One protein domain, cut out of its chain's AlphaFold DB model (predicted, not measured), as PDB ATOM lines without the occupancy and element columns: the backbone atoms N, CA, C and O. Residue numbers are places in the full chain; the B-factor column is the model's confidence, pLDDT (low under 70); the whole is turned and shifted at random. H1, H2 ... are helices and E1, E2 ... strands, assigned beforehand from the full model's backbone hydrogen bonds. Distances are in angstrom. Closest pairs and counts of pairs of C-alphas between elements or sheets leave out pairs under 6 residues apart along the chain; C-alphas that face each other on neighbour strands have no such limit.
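What this domain is: This is residues 43 to 183 of the 183 residues of an uncharacterized protein of Burkholderia cenocepacia (UniProt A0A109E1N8). Two twisted sheets, one of five strands and one of four, stand at a slant to each other rather than squarely face to face. Two short helices lie side by side at one end: H2 covers part of one face of the five-stranded sheet, and H1 packs on H2. The small hairpin of E4 and E5 lies at the far end of the long axis. The printed part has 141 residues, in the order E1 to E9, H1, E10, E11, H2; the sheets, E1-E2-E3-E6-E7, E9-E8-E10-E11 and E4-E5, are antiparallel and the class is mixed. It is compact, with a radius of gyration of the C-alphas of 15.4 A and spans of 46 by 36 by 25 A.

Where its parts are: E1, residues 49 to 54, begins with C-alpha 49 at (151.696, 172.477, 108.351). E2 is residues 57 to 62, and E3, residues 65 to 71, is 19.7 A long. E4 is residues 76 to 78 and E5 residues 81 to 83. E6, residues 87 to 93, spans 18.1 A and E7, residues 96 to 102, 17.7 A. E8 is residues 112 to 117 and E9 residues 120 to 125. H1, residues 137 to 145, is 12.2 A long. E10, residues 149 to 156, measures 22.9 A and E11, residues 160 to 167, 23.8 A. H2, residues 168 to 176, is 12.2 A long and ends with C-alpha 176 at (152.758, 185.770, 121.728).

How they stand to each other: E1, E2 and E3 form a meander, each strand the antiparallel neighbour of the one before; N 52 and O 59 are 2.8 A apart, N 60 and O 67 2.7 A. E3 pairs with E6 through N 68 and O 90, 2.8 A, and the hairpin E6 and E7 through N 91 and O 98, 2.7 A. H2 is on this sheet, over E3, at a height of 8.5 A, and runs along the strands, at 15 degrees to E3 on the local plane. H1 and H2 touch at Leu 144 and Thr 168, their closest C-alphas, 5.4 A, with a shallow tilt of 29 degrees, opposite ways. In both helices every O i to N i+4 pair is within hydrogen-bond range. H2 only grazes the four-stranded sheet, with residues 168 to 171. There N 115 and O 122 are 2.9 A apart in E8 and E9, N 116 and O 153 2.8 A in E8 and E10, and N 154 and O 162 2.8 A in E10 and E11. E9, H1 and E10 are a split strand-helix-strand unit, two strands running the same way with E8 between them, its crossover right-handed. In the hairpin E4 and E5, N 83 and O 76 are 2.8 A apart; the closest C-alphas of E4 and E11, Leu 76 and Gly 160, are 6.6 A apart.

The domain as a whole: The C-alphas of Ala 45 and Gly 79, the two farthest apart, are 47.0 A apart. The printed part has no cut; the link from E9 to H1 is long, 11 residues. Mean pLDDT of the printed part is 70.8, and 51 residues are under 70, among them 43 to 50, 102 to 112 and 125 to 131.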
ATOM      1  N   VAL A  43     146.181 181.440 111.603       43.28
ATOM      2  CA  VAL A  43     145.885 180.007 111.691       43.28
ATOM      3  C   VAL A  43     145.835 179.439 110.267       43.28
ATOM      4  O   VAL A  43     144.993 179.884 109.484       43.28
ATOM      5  N   PRO A  44     146.734 178.510 109.888       43.09
ATOM      6  CA  PRO A  44     146.711 177.923 108.562       43.09
ATOM      7  C   PRO A  44     145.395 177.166 108.382       43.09
ATOM      8  O   PRO A  44     144.920 176.492 109.302       43.09
ATOM      9  N   ALA A  45     144.808 177.276 107.187       41.66
ATOM     10  CA  ALA A  45     143.643 176.487 106.809       41.66
ATOM     11  C   ALA A  45     143.915 174.995 107.078       41.66
ATOM     12  O   ALA A  45     145.040 174.513 106.900       41.66
ATOM     13  N   SER A  46     142.893 174.276 107.550       42.28
ATOM     14  CA  SER A  46     142.998 172.879 107.986       42.28
ATOM     15  C   SER A  46     143.781 172.029 106.977       42.28
ATOM     16  O   SER A  46     143.352 171.872 105.836       42.28
ATOM     17  N   GLY A  47     144.927 171.489 107.401       44.78
ATOM     18  CA  GLY A  47     145.775 170.606 106.590       44.78
ATOM     19  C   GLY A  47     147.136 171.182 106.186       44.78
ATOM     20  O   GLY A  47     148.023 170.402 105.849       44.78
ATOM     21  N   GLN A  48     147.360 172.498 106.277       50.62
ATOM     22  CA  GLN A  48     148.691 173.072 106.046       50.62
ATOM     23  C   GLN A  48     149.524 173.081 107.333       50.62
ATOM     24  O   GLN A  48     149.115 173.632 108.355       50.62
ATOM     25  N   VAL A  49     150.702 172.454 107.274       59.28
ATOM     26  CA  VAL A  49     151.696 172.477 108.351       59.28
ATOM     27  C   VAL A  49     152.663 173.622 108.079       59.28
ATOM     28  O   VAL A  49     153.459 173.544 107.144       59.28
ATOM     29  N   LYS A  50     152.617 174.681 108.890       65.56
ATOM     30  CA  LYS A  50     153.610 175.762 108.827       65.56
ATOM     31  C   LYS A  50     154.733 175.454 109.809       65.56
ATOM     32  O   LYS A  50     154.459 175.262 110.990       65.56
ATOM     33  N   VAL A  51     155.973 175.404 109.322       71.56
ATOM     34  CA  VAL A  51     157.175 175.260 110.155       71.56
ATOM     35  C   VAL A  51     157.973 176.555 110.090       71.56
ATOM     36  O   VAL A  51     158.307 177.019 109.002       71.56
ATOM     37  N   GLN A  52     158.268 177.148 111.242       73.69
ATOM     38  CA  GLN A  52     159.048 178.375 111.361       73.69
ATOM     39  C   GLN A  52     160.102 178.220 112.456       73.69
ATOM     40  O   GLN A  52     159.848 177.587 113.474       73.69
ATOM     41  N   SER A  53     161.283 178.808 112.258       73.94
ATOM     42  CA  SER A  53     162.279 178.930 113.324       73.94
ATOM     43  C   SER A  53     162.127 180.285 114.015       73.94
ATOM     44  O   SER A  53     162.103 181.314 113.338       73.94
ATOM     45  N   LEU A  54     162.003 180.292 115.341       68.31
ATOM     46  CA  LEU A  54     161.889 181.498 116.160       68.31
ATOM     47  C   LEU A  54     162.774 181.350 117.400       68.31
ATOM     48  O   LEU A  54     162.533 180.472 118.218       68.31
ATOM     49  N   ALA A  55     163.806 182.187 117.542       70.25
ATOM     50  CA  ALA A  55     164.692 182.184 118.715       70.25
ATOM     51  C   ALA A  55     165.246 180.784 119.097       70.25
ATOM     52  O   ALA A  55     165.279 180.387 120.262       70.25
ATOM     53  N   GLY A  56     165.635 179.988 118.093       71.25
ATOM     54  CA  GLY A  56     166.134 178.619 118.288       71.25
ATOM     55  C   GLY A  56     165.052 177.563 118.563       71.25
ATOM     56  O   GLY A  56     165.385 176.394 118.762       71.25
ATOM     57  N   TRP A  57     163.774 177.947 118.549       78.62
ATOM     58  CA  TRP A  57     162.628 177.042 118.564       78.62
ATOM     59  C   TRP A  57     162.168 176.722 117.150       78.62
ATOM     60  O   TRP A  57     162.103 177.595 116.292       78.62
ATOM     61  N   THR A  58     161.780 175.473 116.926       80.75
ATOM     62  CA  THR A  58     161.044 175.049 115.739       80.75
ATOM     63  C   THR A  58     159.558 175.077 116.064       80.75
ATOM     64  O   THR A  58     159.065 174.254 116.828       80.75
ATOM     65  N   VAL A  59     158.835 176.036 115.501       78.50
ATOM     66  CA  VAL A  59     157.392 176.196 115.667       78.50
ATOM     67  C   VAL A  59     156.685 175.496 114.523       78.50
ATOM     68  O   VAL A  59     156.913 175.815 113.360       78.50
ATOM     69  N   ARG A  60     155.819 174.544 114.851       73.81
ATOM     70  CA  ARG A  60     154.981 173.796 113.927       73.81
ATOM     71  C   ARG A  60     153.516 174.067 114.245       73.81
ATOM     72  O   ARG A  60     153.031 173.751 115.326       73.81
ATOM     73  N   GLN A  61     152.796 174.612 113.274       70.81
ATOM     74  CA  GLN A  61     151.365 174.871 113.382       70.81
ATOM     75  C   GLN A  61     150.596 173.965 112.422       70.81
ATOM     76  O   GLN A  61     150.927 173.903 111.239       70.81
ATOM     77  N   GLN A  62     149.581 173.267 112.930       63.97
ATOM     78  CA  GLN A  62     148.708 172.381 112.163       63.97
ATOM     79  C   GLN A  62     147.253 172.624 112.589       63.97
ATOM     80  O   GLN A  62     146.786 172.101 113.602       63.97
ATOM     81  N   GLY A  63     146.527 173.443 111.821       65.12
ATOM     82  CA  GLY A  63     145.202 173.930 112.219       65.12
ATOM     83  C   GLY A  63     145.272 174.753 113.512       65.12
ATOM     84  O   GLY A  63     146.115 175.641 113.637       65.12
ATOM     85  N   THR A  64     144.412 174.447 114.490       60.38
ATOM     86  CA  THR A  64     144.381 175.117 115.807       60.38
ATOM     87  C   THR A  64     145.469 174.642 116.770       60.38
ATOM     88  O   THR A  64     145.672 175.273 117.804       60.38
ATOM     89  N   ALA A  65     146.151 173.537 116.461       61.09
ATOM     90  CA  ALA A  65     147.247 173.030 117.272       61.09
ATOM     91  C   ALA A  65     148.551 173.726 116.872       61.09
ATOM     92  O   ALA A  65     148.926 173.749 115.694       61.09
ATOM     93  N   LEU A  66     149.249 174.273 117.862       71.81
ATOM     94  CA  LEU A  66     150.576 174.847 117.697       71.81
ATOM     95  C   LEU A  66     151.520 174.177 118.690       71.81
ATOM     96  O   LEU A  66     151.225 174.094 119.882       71.81
ATOM     97  N   GLU A  67     152.631 173.672 118.166       76.31
ATOM     98  CA  GLU A  67     153.697 173.015 118.909       76.31
ATOM     99  C   GLU A  67     155.013 173.734 118.622       76.31
ATOM    100  O   GLU A  67     155.393 173.920 117.470       76.31
ATOM    101  N   ALA A  68     155.725 174.139 119.662       78.56
ATOM    102  CA  ALA A  68     157.049 174.721 119.561       78.56
ATOM    103  C   ALA A  68     158.057 173.792 120.220       78.56
ATOM    104  O   ALA A  68     157.919 173.489 121.401       78.56
ATOM    105  N   THR A  69     159.072 173.349 119.482       80.88
ATOM    106  CA  THR A  69     160.086 172.430 119.997       80.88
ATOM    107  C   THR A  69     161.478 173.041 120.023       80.88
ATOM    108  O   THR A  69     161.866 173.802 119.138       80.88
ATOM    109  N   ARG A  70     162.263 172.692 121.039       81.62
ATOM    110  CA  ARG A  70     163.680 173.041 121.142       81.62
ATOM    111  C   ARG A  70     164.471 171.831 121.606       81.62
ATOM    112  O   ARG A  70     164.156 171.221 122.624       81.62
ATOM    113  N   ARG A  71     165.505 171.477 120.846       79.62
ATOM    114  CA  ARG A  71     166.379 170.345 121.167       79.62
ATOM    115  C   ARG A  71     167.278 170.707 122.350       79.62
ATOM    116  O   ARG A  71     167.741 171.845 122.448       79.62
ATOM    117  N   PHE A  72     167.511 169.751 123.245       78.81
ATOM    118  CA  PHE A  72     168.532 169.909 124.279       78.81
ATOM    119  C   PHE A  72     169.930 169.880 123.642       78.81
ATOM    120  O   PHE A  72     170.107 169.388 122.524       78.81
ATOM    121  N   SER A  73     170.921 170.441 124.331       77.94
ATOM    122  CA  SER A  73     172.320 170.378 123.907       77.94
ATOM    123  C   SER A  73     173.081 169.306 124.682       77.94
ATOM    124  O   SER A  73     172.842 169.126 125.879       77.94
ATOM    125  N   GLY A  74     174.017 168.645 123.996       71.56
ATOM    126  CA  GLY A  74     174.866 167.591 124.543       71.56
ATOM    127  C   GLY A  74     174.861 166.322 123.689       71.56
ATOM    128  O   GLY A  74     174.176 166.242 122.669       71.56
ATOM    129  N   ASP A  75     175.641 165.336 124.129       66.00
ATOM    130  CA  ASP A  75     175.698 163.998 123.540       66.00
ATOM    131  C   ASP A  75     175.046 162.995 124.494       66.00
ATOM    132  O   ASP A  75     175.357 162.998 125.685       66.00
ATOM    133  N   LEU A  76     174.185 162.109 123.987       68.69
ATOM    134  CA  LEU A  76     173.724 160.928 124.723       68.69
ATOM    135  C   LEU A  76     174.473 159.710 124.198       68.69
ATOM    136  O   LEU A  76     174.328 159.359 123.026       68.69
ATOM    137  N   LYS A  77     175.285 159.070 125.040       68.44
ATOM    138  CA  LYS A  77     176.134 157.945 124.633       68.44
ATOM    139  C   LYS A  77     176.129 156.833 125.679       68.44
ATOM    140  O   LYS A  77     176.161 157.116 126.870       68.44
ATOM    141  N   VAL A  78     176.146 155.579 125.218       68.94
ATOM    142  CA  VAL A  78     176.474 154.392 126.034       68.94
ATOM    143  C   VAL A  78     177.581 153.641 125.314       68.94
ATOM    144  O   VAL A  78     177.385 153.171 124.189       68.94
ATOM    145  N   GLY A  79     178.756 153.545 125.934       74.62
ATOM    146  CA  GLY A  79     179.942 153.012 125.263       74.62
ATOM    147  C   GLY A  79     180.251 153.795 123.981       74.62
ATOM    148  O   GLY A  79     180.409 155.013 124.018       74.62
ATOM    149  N   SER A  80     180.312 153.101 122.842       76.00
ATOM    150  CA  SER A  80     180.551 153.690 121.514       76.00
ATOM    151  C   SER A  80     179.281 154.111 120.762       76.00
ATOM    152  O   SER A  80     179.380 154.653 119.662       76.00
ATOM    153  N   SER A  81     178.089 153.867 121.315       72.00
ATOM    154  CA  SER A  81     176.816 154.155 120.643       72.00
ATOM    155  C   SER A  81     176.293 155.544 120.999       72.00
ATOM    156  O   SER A  81     176.264 155.902 122.175       72.00
ATOM    157  N   SER A  82     175.855 156.300 119.988       70.12
ATOM    158  CA  SER A  82     175.242 157.629 120.128       70.12
ATOM    159  C   SER A  82     173.722 157.544 119.994       70.12
ATOM    160  O   SER A  82     173.213 156.802 119.156       70.12
ATOM    161  N   TYR A  83     173.008 158.333 120.791       69.12
ATOM    162  CA  TYR A  83     171.551 158.336 120.897       69.12
ATOM    163  C   TYR A  83     170.974 159.723 120.587       69.12
ATOM    164  O   TYR A  83     171.637 160.748 120.752       69.12
ATOM    165  N   ASP A  84     169.716 159.755 120.144       68.38
ATOM    166  CA  ASP A  84     168.985 160.993 119.876       68.38
ATOM    167  C   ASP A  84     168.737 161.817 121.139       68.38
ATOM    168  O   ASP A  84     168.177 161.335 122.120       68.38
ATOM    169  N   VAL A  85     169.098 163.096 121.077       71.12
ATOM    170  CA  VAL A  85     168.911 164.047 122.174       71.12
ATOM    171  C   VAL A  85     167.424 164.412 122.295       71.12
ATOM    172  O   VAL A  85     166.793 164.692 121.270       71.12
ATOM    173  N   PRO A  86     166.843 164.420 123.512       73.75
ATOM    174  CA  PRO A  86     165.458 164.822 123.736       73.75
ATOM    175  C   PRO A  86     165.190 166.250 123.250       73.75
ATOM    176  O   PRO A  86     166.100 167.062 123.051       73.75
ATOM    177  N   GLN A  87     163.909 166.569 123.107       78.19
ATOM    178  CA  GLN A  87     163.425 167.905 122.787       78.19
ATOM    179  C   GLN A  87     162.398 168.358 123.823       78.19
ATOM    180  O   GLN A  87     161.602 167.567 124.320       78.19
ATOM    181  N   LEU A  88     162.414 169.642 124.155       79.12
ATOM    182  CA  LEU A  88     161.350 170.290 124.907       79.12
ATOM    183  C   LEU A  88     160.293 170.767 123.918       79.12
ATOM    184  O   LEU A  88     160.638 171.467 122.973       79.12
ATOM    185  N   GLY A  89     159.034 170.407 124.133       79.12
ATOM    186  CA  GLY A  89     157.881 170.878 123.379       79.12
ATOM    187  C   GLY A  89     156.978 171.753 124.244       79.12
ATOM    188  O   GLY A  89     156.693 171.393 125.380       79.12
ATOM    189  N   ILE A  90     156.506 172.872 123.707       77.94
ATOM    190  CA  ILE A  90     155.437 173.697 124.279       77.94
ATOM    191  C   ILE A  90     154.261 173.634 123.316       77.94
ATOM    192  O   ILE A  90     154.416 173.896 122.125       77.94
ATOM    193  N   LEU A  91     153.091 173.274 123.823       76.69
ATOM    194  CA  LEU A  91     151.894 173.043 123.037       76.69
ATOM    195  C   LEU A  91     150.746 173.893 123.533       76.69
ATOM    196  O   LEU A  91     150.539 174.038 124.731       76.69
ATOM    197  N   CYS A  92     149.961 174.384 122.587       71.25
ATOM    198  CA  CYS A  92     148.623 174.880 122.846       71.25
ATOM    199  C   CYS A  92     147.619 173.815 122.412       71.25
ATOM    200  O   CYS A  92     147.467 173.554 121.216       71.25
ATOM    201  N   ASN A  93     146.926 173.204 123.375       67.25
ATOM    202  CA  ASN A  93     145.829 172.282 123.103       67.25
ATOM    203  C   ASN A  93     144.549 172.776 123.781       67.25
ATOM    204  O   ASN A  93     144.475 172.841 125.007       67.25
ATOM    205  N   ALA A  94     143.545 173.140 122.977       64.50
ATOM    206  CA  ALA A  94     142.238 173.607 123.446       64.50
ATOM    207  C   ALA A  94     142.301 174.735 124.506       64.50
ATOM    208  O   ALA A  94     141.555 174.718 125.483       64.50
ATOM    209  N   GLY A  95     143.207 175.706 124.333       63.59
ATOM    210  CA  GLY A  95     143.369 176.830 125.269       63.59
ATOM    211  C   GLY A  95     144.238 176.533 126.495       63.59
ATOM    212  O   GLY A  95     144.346 177.364 127.389       63.59
ATOM    213  N   LYS A  96     144.863 175.353 126.568       67.00
ATOM    214  CA  LYS A  96     145.802 175.007 127.640       67.00
ATOM    215  C   LYS A  96     147.218 174.922 127.099       67.00
ATOM    216  O   LYS A  96     147.462 174.228 126.109       67.00
ATOM    217  N   LEU A  97     148.128 175.617 127.777       69.38
ATOM    218  CA  LEU A  97     149.561 175.481 127.571       69.38
ATOM    219  C   LEU A  97     150.058 174.209 128.260       69.38
ATOM    220  O   LEU A  97     149.856 174.013 129.458       69.38
ATOM    221  N   ASP A  98     150.719 173.360 127.487       71.75
ATOM    222  CA  ASP A  98     151.342 172.130 127.954       71.75
ATOM    223  C   ASP A  98     152.810 172.112 127.530       71.75
ATOM    224  O   ASP A  98     153.116 172.175 126.340       71.75
ATOM    225  N   ALA A  99     153.725 172.059 128.493       74.06
ATOM    226  CA  ALA A  99     155.150 171.968 128.231       74.06
ATOM    227  C   ALA A  99     155.675 170.592 128.623       74.06
ATOM    228  O   ALA A  99     155.721 170.239 129.799       74.06
ATOM    229  N   ARG A 100     156.123 169.831 127.630       74.00
ATOM    230  CA  ARG A 100     156.497 168.423 127.763       74.00
ATOM    231  C   ARG A 100     157.884 168.161 127.207       74.00
ATOM    232  O   ARG A 100     158.294 168.765 126.220       74.00
ATOM    233  N   ILE A 101     158.595 167.204 127.789       72.19
ATOM    234  CA  ILE A 101     159.798 166.647 127.167       72.19
ATOM    235  C   ILE A 101     159.345 165.522 126.244       72.19
ATOM    236  O   ILE A 101     158.687 164.583 126.685       72.19
ATOM    237  N   ASP A 102     159.701 165.607 124.970       68.56
ATOM    238  CA  ASP A 102     159.558 164.505 124.029       68.56
ATOM    239  C   ASP A 102     160.924 163.839 123.815       68.56
ATOM    240  O   ASP A 102     161.933 164.472 123.490       68.56
ATOM    241  N   SER A 103     160.954 162.531 124.038       59.47
ATOM    242  CA  SER A 103     162.116 161.672 123.870       59.47
ATOM    243  C   SER A 103     161.665 160.453 123.076       59.47
ATOM    244  O   SER A 103     160.996 159.564 123.605       59.47
ATOM    245  N   ARG A 104     162.053 160.399 121.797       52.41
ATOM    246  CA  ARG A 104     161.773 159.257 120.907       52.41
ATOM    247  C   ARG A 104     162.614 158.017 121.216       52.41
ATOM    248  O   ARG A 104     162.431 156.981 120.585       52.41
ATOM    249  N   LEU A 105     163.546 158.104 122.164       48.12
ATOM    250  CA  LEU A 105     164.404 156.983 122.528       48.12
ATOM    251  C   LEU A 105     163.571 155.846 123.116       48.12
ATOM    252  O   LEU A 105     162.775 156.107 124.005       48.12
ATOM    253  N   PRO A 106     163.805 154.575 122.775       39.62
ATOM    254  CA  PRO A 106     163.521 153.452 123.653       39.62
ATOM    255  C   PRO A 106     164.694 153.298 124.635       39.62
ATOM    256  O   PRO A 106     165.565 152.460 124.460       39.62
ATOM    257  N   THR A 107     164.768 154.148 125.662       44.81
ATOM    258  CA  THR A 107     165.719 153.953 126.767       44.81
ATOM    259  C   THR A 107     165.396 152.650 127.504       44.81
ATOM    260  O   THR A 107     164.479 152.593 128.322       44.81
ATOM    261  N   THR A 108     166.127 151.577 127.208       39.56
ATOM    262  CA  THR A 108     166.241 150.428 128.110       39.56
ATOM    263  C   THR A 108     166.821 150.938 129.427       39.56
ATOM    264  O   THR A 108     167.929 151.459 129.419       39.56
ATOM    265  N   GLY A 109     166.075 150.847 130.535       45.47
ATOM    266  CA  GLY A 109     166.649 151.039 131.877       45.47
ATOM    267  C   GLY A 109     165.867 151.910 132.860       45.47
ATOM    268  O   GLY A 109     165.847 151.586 134.039       45.47
ATOM    269  N   ALA A 110     165.140 152.947 132.438       48.19
ATOM    270  CA  ALA A 110     164.294 153.694 133.373       48.19
ATOM    271  C   ALA A 110     163.113 154.357 132.666       48.19
ATOM    272  O   ALA A 110     163.275 155.099 131.697       48.19
ATOM    273  N   ARG A 111     161.909 154.090 133.185       55.88
ATOM    274  CA  ARG A 111     160.683 154.813 132.826       55.88
ATOM    275  C   ARG A 111     160.675 156.242 133.382       55.88
ATOM    276  O   ARG A 111     159.817 157.001 132.969       55.88
ATOM    277  N   ALA A 112     161.630 156.599 134.246       59.41
ATOM    278  CA  ALA A 112     161.716 157.885 134.924       59.41
ATOM    279  C   ALA A 112     163.095 158.541 134.738       59.41
ATOM    280  O   ALA A 112     164.123 157.900 134.963       59.41
ATOM    281  N   THR A 113     163.125 159.819 134.370       70.69
ATOM    282  CA  THR A 113     164.334 160.652 134.280       70.69
ATOM    283  C   THR A 113     164.266 161.737 135.346       70.69
ATOM    284  O   THR A 113     163.214 162.340 135.567       70.69
ATOM    285  N   ARG A 114     165.394 162.021 136.008       75.00
ATOM    286  CA  ARG A 114     165.481 163.180 136.899       75.00
ATOM    287  C   ARG A 114     165.537 164.449 136.050       75.00
ATOM    288  O   ARG A 114     166.430 164.588 135.214       75.00
ATOM    289  N   VAL A 115     164.616 165.369 136.301       76.06
ATOM    290  CA  VAL A 115     164.563 166.690 135.672       76.06
ATOM    291  C   VAL A 115     164.865 167.732 136.733       76.06
ATOM    292  O   VAL A 115     164.305 167.692 137.822       76.06
ATOM    293  N   VAL A 116     165.753 168.665 136.431       80.69
ATOM    294  CA  VAL A 116     166.029 169.816 137.286       80.69
ATOM    295  C   VAL A 116     165.629 171.070 136.526       80.69
ATOM    296  O   VAL A 116     166.162 171.320 135.447       80.69
ATOM    297  N   ILE A 117     164.695 171.839 137.084       80.56
ATOM    298  CA  ILE A 117     164.212 173.109 136.534       80.56
ATOM    299  C   ILE A 117     164.583 174.201 137.526       80.56
ATOM    300  O   ILE A 117     164.089 174.202 138.652       80.56
ATOM    301  N   ASP A 118     165.481 175.104 137.141       80.69
ATOM    302  CA  ASP A 118     165.968 176.187 138.011       80.69
ATOM    303  C   ASP A 118     166.426 175.695 139.397       80.69
ATOM    304  O   ASP A 118     166.120 176.274 140.438       80.69
ATOM    305  N   GLY A 119     167.135 174.563 139.416       78.19
ATOM    306  CA  GLY A 119     167.624 173.923 140.640       78.19
ATOM    307  C   GLY A 119     166.583 173.088 141.396       78.19
ATOM    308  O   GLY A 119     166.957 172.317 142.279       78.19
ATOM    309  N   GLN A 120     165.299 173.164 141.035       80.06
ATOM    310  CA  GLN A 120     164.246 172.331 141.614       80.06
ATOM    311  C   GLN A 120     164.209 170.971 140.930       80.06
ATOM    312  O   GLN A 120     164.059 170.875 139.714       80.06
ATOM    313  N   THR A 121     164.346 169.910 141.721       81.06
ATOM    314  CA  THR A 121     164.349 168.539 141.205       81.06
ATOM    315  C   THR A 121     162.930 167.993 141.125       81.06
ATOM    316  O   THR A 121     162.185 168.027 142.100       81.06
ATOM    317  N   GLN A 122     162.585 167.443 139.969       74.94
ATOM    318  CA  GLN A 122     161.344 166.737 139.693       74.94
ATOM    319  C   GLN A 122     161.653 165.391 139.031       74.94
ATOM    320  O   GLN A 122     162.709 165.192 138.423       74.94
ATOM    321  N   GLN A 123     160.728 164.446 139.158       73.75
ATOM    322  CA  GLN A 123     160.793 163.180 138.443       73.75
ATOM    323  C   GLN A 123     159.846 163.254 137.249       73.75
ATOM    324  O   GLN A 123     158.665 163.554 137.412       73.75
ATOM    325  N   TRP A 124     160.371 163.004 136.054       70.62
ATOM    326  CA  TRP A 124     159.565 162.905 134.844       70.62
ATOM    327  C   TRP A 124     159.471 161.454 134.412       70.62
ATOM    328  O   TRP A 124     160.496 160.820 134.155       70.62
ATOM    329  N   ASP A 125     158.245 160.954 134.296       66.06
ATOM    330  CA  ASP A 125     157.985 159.633 133.753       66.06
ATOM    331  C   ASP A 125     157.764 159.727 132.242       66.06
ATOM    332  O   ASP A 125     156.922 160.454 131.722       66.06
ATOM    333  N   LYS A 126     158.545 158.956 131.506       57.38
ATOM    334  CA  LYS A 126     158.541 158.944 130.054       57.38
ATOM    335  C   LYS A 126     157.209 158.453 129.500       57.38
ATOM    336  O   LYS A 126     156.701 157.406 129.897       57.38
ATOM    337  N   GLY A 127     156.676 159.189 128.526       52.72
ATOM    338  CA  GLY A 127     155.360 158.920 127.941       52.72
ATOM    339  C   GLY A 127     154.188 159.390 128.810       52.72
ATOM    340  O   GLY A 127     153.053 159.349 128.345       52.72
ATOM    341  N   GLN A 128     154.450 159.879 130.027       58.16
ATOM    342  CA  GLN A 128     153.496 160.664 130.802       58.16
ATOM    343  C   GLN A 128     153.725 162.140 130.454       58.16
ATOM    344  O   GLN A 128     154.847 162.656 130.504       58.16
ATOM    345  N   GLY A 129     152.659 162.822 130.038       56.06
ATOM    346  CA  GLY A 129     152.688 164.269 129.857       56.06
ATOM    347  C   GLY A 129     152.737 164.940 131.224       56.06
ATOM    348  O   GLY A 129     151.691 165.208 131.807       56.06
ATOM    349  N   THR A 130     153.932 165.176 131.759       62.28
ATOM    350  CA  THR A 130     154.097 166.060 132.915       62.28
ATOM    351  C   THR A 130     154.344 167.458 132.390       62.28
ATOM    352  O   THR A 130     155.354 167.690 131.722       62.28
ATOM    353  N   ASN A 131     153.436 168.380 132.706       69.12
ATOM    354  CA  ASN A 131     153.660 169.782 132.410       69.12
ATOM    355  C   ASN A 131     154.801 170.284 133.300       69.12
ATOM    356  O   ASN A 131     154.685 170.299 134.526       69.12
ATOM    357  N   LEU A 132     155.925 170.634 132.681       72.31
ATOM    358  CA  LEU A 132     157.120 171.103 133.383       72.31
ATOM    359  C   LEU A 132     156.950 172.510 133.964       72.31
ATOM    360  O   LEU A 132     157.730 172.941 134.813       72.31
ATOM    361  N   PHE A 133     155.942 173.227 133.483       73.19
ATOM    362  CA  PHE A 133     155.622 174.582 133.885       73.19
ATOM    363  C   PHE A 133     154.203 174.651 134.457       73.19
ATOM    364  O   PHE A 133     153.419 173.711 134.293       73.19
ATOM    365  N   PRO A 134     153.843 175.752 135.142       71.12
ATOM    366  CA  PRO A 134     152.465 175.972 135.556       71.12
ATOM    367  C   PRO A 134     151.498 175.804 134.374       71.12
ATOM    368  O   PRO A 134     151.699 176.378 133.309       71.12
ATOM    369  N   SER A 135     150.431 175.026 134.566       65.12
ATOM    370  CA  SER A 135     149.450 174.724 133.510       65.12
ATOM    371  C   SER A 135     148.494 175.876 133.191       65.12
ATOM    372  O   SER A 135     147.732 175.809 132.228       65.12
ATOM    373  N   SER A 136     148.480 176.902 134.040       69.81
ATOM    374  CA  SER A 136     147.733 178.144 133.854       69.81
ATOM    375  C   SER A 136     148.583 179.111 133.035       69.81
ATOM    376  O   SER A 136     149.718 179.387 133.416       69.81
ATOM    377  N   ALA A 137     148.037 179.648 131.938       65.25
ATOM    378  CA  ALA A 137     148.741 180.627 131.104       65.25
ATOM    379  C   ALA A 137     149.188 181.850 131.925       65.25
ATOM    380  O   ALA A 137     150.339 182.267 131.843       65.25
ATOM    381  N   VAL A 138     148.328 182.333 132.828       71.88
ATOM    382  CA  VAL A 138     148.633 183.457 133.726       71.88
ATOM    383  C   VAL A 138     149.802 183.137 134.658       71.88
ATOM    384  O   VAL A 138     150.714 183.950 134.810       71.88
ATOM    385  N   ASP A 139     149.803 181.960 135.285       75.06
ATOM    386  CA  ASP A 139     150.882 181.583 136.207       75.06
ATOM    387  C   ASP A 139     152.178 181.267 135.464       75.06
ATOM    388  O   ASP A 139     153.265 181.512 135.987       75.06
ATOM    389  N   PHE A 140     152.081 180.790 134.225       74.00
ATOM    390  CA  PHE A 140     153.229 180.602 133.353       74.00
ATOM    391  C   PHE A 140     153.845 181.933 132.922       74.00
ATOM    392  O   PHE A 140     155.060 182.094 133.011       74.00
ATOM    393  N   VAL A 141     153.036 182.922 132.535       73.75
ATOM    394  CA  VAL A 141     153.529 184.270 132.217       73.75
ATOM    395  C   VAL A 141     154.203 184.892 133.439       73.75
ATOM    396  O   VAL A 141     155.349 185.322 133.329       73.75
ATOM    397  N   ARG A 142     153.579 184.841 134.626       79.88
ATOM    398  CA  ARG A 142     154.208 185.313 135.878       79.88
ATOM    399  C   ARG A 142     155.517 184.590 136.182       79.88
ATOM    400  O   ARG A 142     156.490 185.213 136.601       79.88
ATOM    401  N   TYR A 143     155.556 183.275 135.969       81.00
ATOM    402  CA  TYR A 143     156.772 182.483 136.121       81.00
ATOM    403  C   TYR A 143     157.885 183.009 135.203       81.00
ATOM    404  O   TYR A 143     158.999 183.247 135.674       81.00
ATOM    405  N   LEU A 144     157.574 183.275 133.931       80.81
ATOM    406  CA  LEU A 144     158.518 183.840 132.963       80.81
ATOM    407  C   LEU A 144     158.898 185.296 133.256       80.81
ATOM    408  O   LEU A 144     159.992 185.712 132.901       80.81
ATOM    409  N   GLU A 145     158.031 186.095 133.874       81.56
ATOM    410  CA  GLU A 145     158.353 187.462 134.310       81.56
ATOM    411  C   GLU A 145     159.288 187.478 135.522       81.56
ATOM    412  O   GLU A 145     160.126 188.368 135.650       81.56
ATOM    413  N   SER A 146     159.180 186.475 136.395       85.25
ATOM    414  CA  SER A 146     159.978 186.395 137.622       85.25
ATOM    415  C   SER A 146     161.450 186.021 137.400       85.25
ATOM    416  O   SER A 146     162.231 186.046 138.353       85.25
ATOM    417  N   ARG A 147     161.844 185.636 136.177       85.88
ATOM    418  CA  ARG A 147     163.181 185.108 135.857       85.88
ATOM    419  C   ARG A 147     163.654 185.638 134.515       85.88
ATOM    420  O   ARG A 147     162.866 185.773 133.596       85.88
ATOM    421  N   GLU A 148     164.951 185.893 134.371       85.81
ATOM    422  CA  GLU A 148     165.523 186.231 133.060       85.81
ATOM    423  C   GLU A 148     165.711 184.969 132.207       85.81
ATOM    424  O   GLU A 148     165.414 184.962 131.012       85.81
ATOM    425  N   ARG A 149     166.139 183.867 132.835       88.00
ATOM    426  CA  ARG A 149     166.431 182.587 132.181       88.00
ATOM    427  C   ARG A 149     165.891 181.418 132.988       88.00
ATOM    428  O   ARG A 149     165.813 181.500 134.210       88.00
ATOM    429  N   VAL A 150     165.587 180.333 132.286       84.50
ATOM    430  CA  VAL A 150     165.184 179.050 132.864       84.50
ATOM    431  C   VAL A 150     166.170 177.982 132.415       84.50
ATOM    432  O   VAL A 150     166.345 177.762 131.216       84.50
ATOM    433  N   SER A 151     166.819 177.314 133.361       86.25
ATOM    434  CA  SER A 151     167.702 176.182 133.081       86.25
ATOM    435  C   SER A 151     166.956 174.877 133.298       86.25
ATOM    436  O   SER A 151     166.390 174.647 134.368       86.25
ATOM    437  N   ILE A 152     166.975 174.011 132.287       84.12
ATOM    438  CA  ILE A 152     166.407 172.669 132.363       84.12
ATOM    439  C   ILE A 152     167.529 171.675 132.137       84.12
ATOM    440  O   ILE A 152     168.218 171.710 131.117       84.12
ATOM    441  N   THR A 153     167.694 170.770 133.091       84.94
ATOM    442  CA  THR A 153     168.705 169.718 133.053       84.94
ATOM    443  C   THR A 153     168.040 168.356 133.205       84.94
ATOM    444  O   THR A 153     167.276 168.133 134.140       84.94
ATOM    445  N   LEU A 154     168.330 167.442 132.285       79.56
ATOM    446  CA  LEU A 154     167.861 166.061 132.280       79.56
ATOM    447  C   LEU A 154     169.030 165.150 132.620       79.56
ATOM    448  O   LEU A 154     170.018 165.131 131.892       79.56
ATOM    449  N   SER A 155     168.917 164.380 133.696       78.62
ATOM    450  CA  SER A 155     169.944 163.420 134.096       78.62
ATOM    451  C   SER A 155     169.435 161.999 133.900       78.62
ATOM    452  O   SER A 155     168.522 161.544 134.594       78.62
ATOM    453  N   TYR A 156     170.049 161.302 132.949       76.25
ATOM    454  CA  TYR A 156     169.815 159.895 132.656       76.25
ATOM    455  C   TYR A 156     170.888 159.058 133.345       76.25
ATOM    456  O   TYR A 156     172.073 159.362 133.220       76.25
ATOM    457  N   LEU A 157     170.475 157.995 134.039       75.06
ATOM    458  CA  LEU A 157     171.384 157.157 134.826       75.06
ATOM    459  C   LEU A 157     172.561 156.626 133.986       75.06
ATOM    460  O   LEU A 157     173.706 156.752 134.405       75.06
ATOM    461  N   ASP A 158     172.270 156.130 132.779       73.69
ATOM    462  CA  ASP A 158     173.258 155.457 131.924       73.69
ATOM    463  C   ASP A 158     173.717 156.292 130.718       73.69
ATOM    464  O   ASP A 158     174.679 155.932 130.044       73.69
ATOM    465  N   LEU A 159     173.020 157.393 130.415       72.94
ATOM    466  CA  LEU A 159     173.261 158.207 129.212       72.94
ATOM    467  C   LEU A 159     173.888 159.575 129.520       72.94
ATOM    468  O   LEU A 159     174.185 160.334 128.598       72.94
ATOM    469  N   GLY A 160     174.074 159.901 130.802       75.38
ATOM    470  CA  GLY A 160     174.619 161.178 131.249       75.38
ATOM    471  C   GLY A 160     173.578 162.295 131.337       75.38
ATOM    472  O   GLY A 160     172.374 162.062 131.463       75.38
ATOM    473  N   THR A 161     174.058 163.538 131.306       79.94
ATOM    474  CA  THR A 161     173.241 164.733 131.551       79.94
ATOM    475  C   THR A 161     173.101 165.570 130.285       79.94
ATOM    476  O   THR A 161     174.083 165.806 129.590       79.94
ATOM    477  N   GLN A 162     171.887 166.043 130.012       80.25
ATOM    478  CA  GLN A 162     171.566 166.992 128.945       80.25
ATOM    479  C   GLN A 162     171.051 168.281 129.557       80.25
ATOM    480  O   GLN A 162     170.348 168.244 130.565       80.25
ATOM    481  N   SER A 163     171.341 169.416 128.936       82.94
ATOM    482  CA  SER A 163     170.832 170.693 129.420       82.94
ATOM    483  C   SER A 163     170.391 171.601 128.287       82.94
ATOM    484  O   SER A 163     170.791 171.463 127.128       82.94
ATOM    485  N   THR A 164     169.501 172.516 128.633       83.94
ATOM    486  CA  THR A 164     169.132 173.647 127.797       83.94
ATOM    487  C   THR A 164     168.820 174.831 128.694       83.94
ATOM    488  O   THR A 164     168.242 174.677 129.772       83.94
ATOM    489  N   THR A 165     169.202 176.016 128.235       86.25
ATOM    490  CA  THR A 165     168.854 177.272 128.891       86.25
ATOM    491  C   THR A 165     167.927 178.039 127.972       86.25
ATOM    492  O   THR A 165     168.245 178.293 126.806       86.25
ATOM    493  N   LEU A 166     166.769 178.391 128.507       84.94
ATOM    494  CA  LEU A 166     165.742 179.145 127.819       84.94
ATOM    495  C   LEU A 166     165.811 180.593 128.283       84.94
ATOM    496  O   LEU A 166     165.830 180.862 129.484       84.94
ATOM    497  N   ASP A 167     165.841 181.518 127.333       85.50
ATOM    498  CA  ASP A 167     165.622 182.926 127.629       85.50
ATOM    499  C   ASP A 167     164.113 183.161 127.779       85.50
ATOM    500  O   ASP A 167     163.318 182.771 126.916       85.50
ATOM    501  N   THR A 168     163.694 183.760 128.891       83.50
ATOM    502  CA  THR A 168     162.266 184.007 129.137       83.50
ATOM    503  C   THR A 168     161.684 185.039 128.178       83.50
ATOM    504  O   THR A 168     160.490 184.987 127.883       83.50
ATOM    505  N   LYS A 169     162.503 185.952 127.639       80.56
ATOM    506  CA  LYS A 169     162.086 186.901 126.605       80.56
ATOM    507  C   LYS A 169     161.730 186.167 125.320       80.56
ATOM    508  O   LYS A 169     160.676 186.444 124.750       80.56
ATOM    509  N   ASP A 170     162.548 185.198 124.925       81.06
ATOM    510  CA  ASP A 170     162.293 184.360 123.753       81.06
ATOM    511  C   ASP A 170     161.040 183.501 123.958       81.06
ATOM    512  O   ASP A 170     160.206 183.386 123.063       81.06
ATOM    513  N   MET A 171     160.854 182.943 125.160       77.12
ATOM    514  CA  MET A 171     159.642 182.190 125.499       77.12
ATOM    515  C   MET A 171     158.383 183.068 125.467       77.12
ATOM    516  O   MET A 171     157.351 182.624 124.974       77.12
ATOM    517  N   ARG A 172     158.452 184.325 125.922       76.94
ATOM    518  CA  ARG A 172     157.330 185.275 125.803       76.94
ATOM    519  C   ARG A 172     157.014 185.607 124.346       76.94
ATOM    520  O   ARG A 172     155.846 185.618 123.970       76.94
ATOM    521  N   GLN A 173     158.035 185.837 123.518       75.06
ATOM    522  CA  GLN A 173     157.848 186.052 122.077       75.06
ATOM    523  C   GLN A 173     157.216 184.834 121.402       75.06
ATOM    524  O   GLN A 173     156.358 184.979 120.534       75.06
ATOM    525  N   LEU A 174     157.606 183.638 121.836       73.50
ATOM    526  CA  LEU A 174     157.026 182.390 121.376       73.50
ATOM    527  C   LEU A 174     155.544 182.274 121.763       73.50
ATOM    528  O   LEU A 174     154.729 181.990 120.892       73.50
ATOM    529  N   ILE A 175     155.176 182.544 123.020       72.75
ATOM    530  CA  ILE A 175     153.775 182.508 123.490       72.75
ATOM    531  C   ILE A 175     152.926 183.568 122.785       72.75
ATOM    532  O   ILE A 175     151.786 183.295 122.428       72.75
ATOM    533  N   ALA A 176     153.471 184.750 122.498       72.12
ATOM    534  CA  ALA A 176     152.758 185.770 121.728       72.12
ATOM    535  C   ALA A 176     152.389 185.296 120.305       72.12
ATOM    536  O   ALA A 176     151.439 185.803 119.710       72.12
ATOM    537  N   ALA A 177     153.107 184.304 119.764       67.88
ATOM    538  CA  ALA A 177     152.762 183.659 118.500       67.88
ATOM    539  C   ALA A 177     151.683 182.564 118.644       67.88
ATOM    540  O   ALA A 177     151.199 182.053 117.633       67.88
ATOM    541  N   PHE A 178     151.304 182.177 119.867       70.50
ATOM    542  CA  PHE A 178     150.273 181.169 120.114       70.50
ATOM    543  C   PHE A 178     148.872 181.775 119.944       70.50
ATOM    544  O   PHE A 178     148.714 182.994 120.033       70.50
ATOM    545  N   PRO A 179     147.831 180.957 119.700       66.25
ATOM    546  CA  PRO A 179     146.455 181.443 119.670       66.25
ATOM    547  C   PRO A 179     146.093 182.193 120.966       66.25
ATOM    548  O   PRO A 179     146.514 181.745 122.032       66.25
ATOM    549  N   PRO A 180     145.255 183.250 120.918       68.62
ATOM    550  CA  PRO A 180     144.887 184.046 122.099       68.62
ATOM    551  C   PRO A 180     144.315 183.238 123.268       68.62
ATOM    552  O   PRO A 180     144.420 183.644 124.413       68.62
ATOM    553  N   THR A 181     143.729 182.070 122.999       67.69
ATOM    554  CA  THR A 181     143.234 181.152 124.034       67.69
ATOM    555  C   THR A 181     144.337 180.541 124.901       67.69
ATOM    556  O   THR A 181     144.024 179.942 125.918       67.69
ATOM    557  N   CYS A 182     145.595 180.610 124.460       63.47
ATOM    558  CA  CYS A 182     146.781 180.061 125.120       63.47
ATOM    559  C   CYS A 182     147.806 181.146 125.490       63.47
ATOM    560  O   CYS A 182     148.929 180.800 125.849       63.47
ATOM    561  N   GLN A 183     147.442 182.423 125.346       66.75
ATOM    562  CA  GLN A 183     148.209 183.567 125.843       66.75
ATOM    563  C   GLN A 183     147.745 183.891 127.265       66.75
ATOM    564  O   GLN A 183     148.620 184.198 128.100       66.75
TER     565      GLN A 183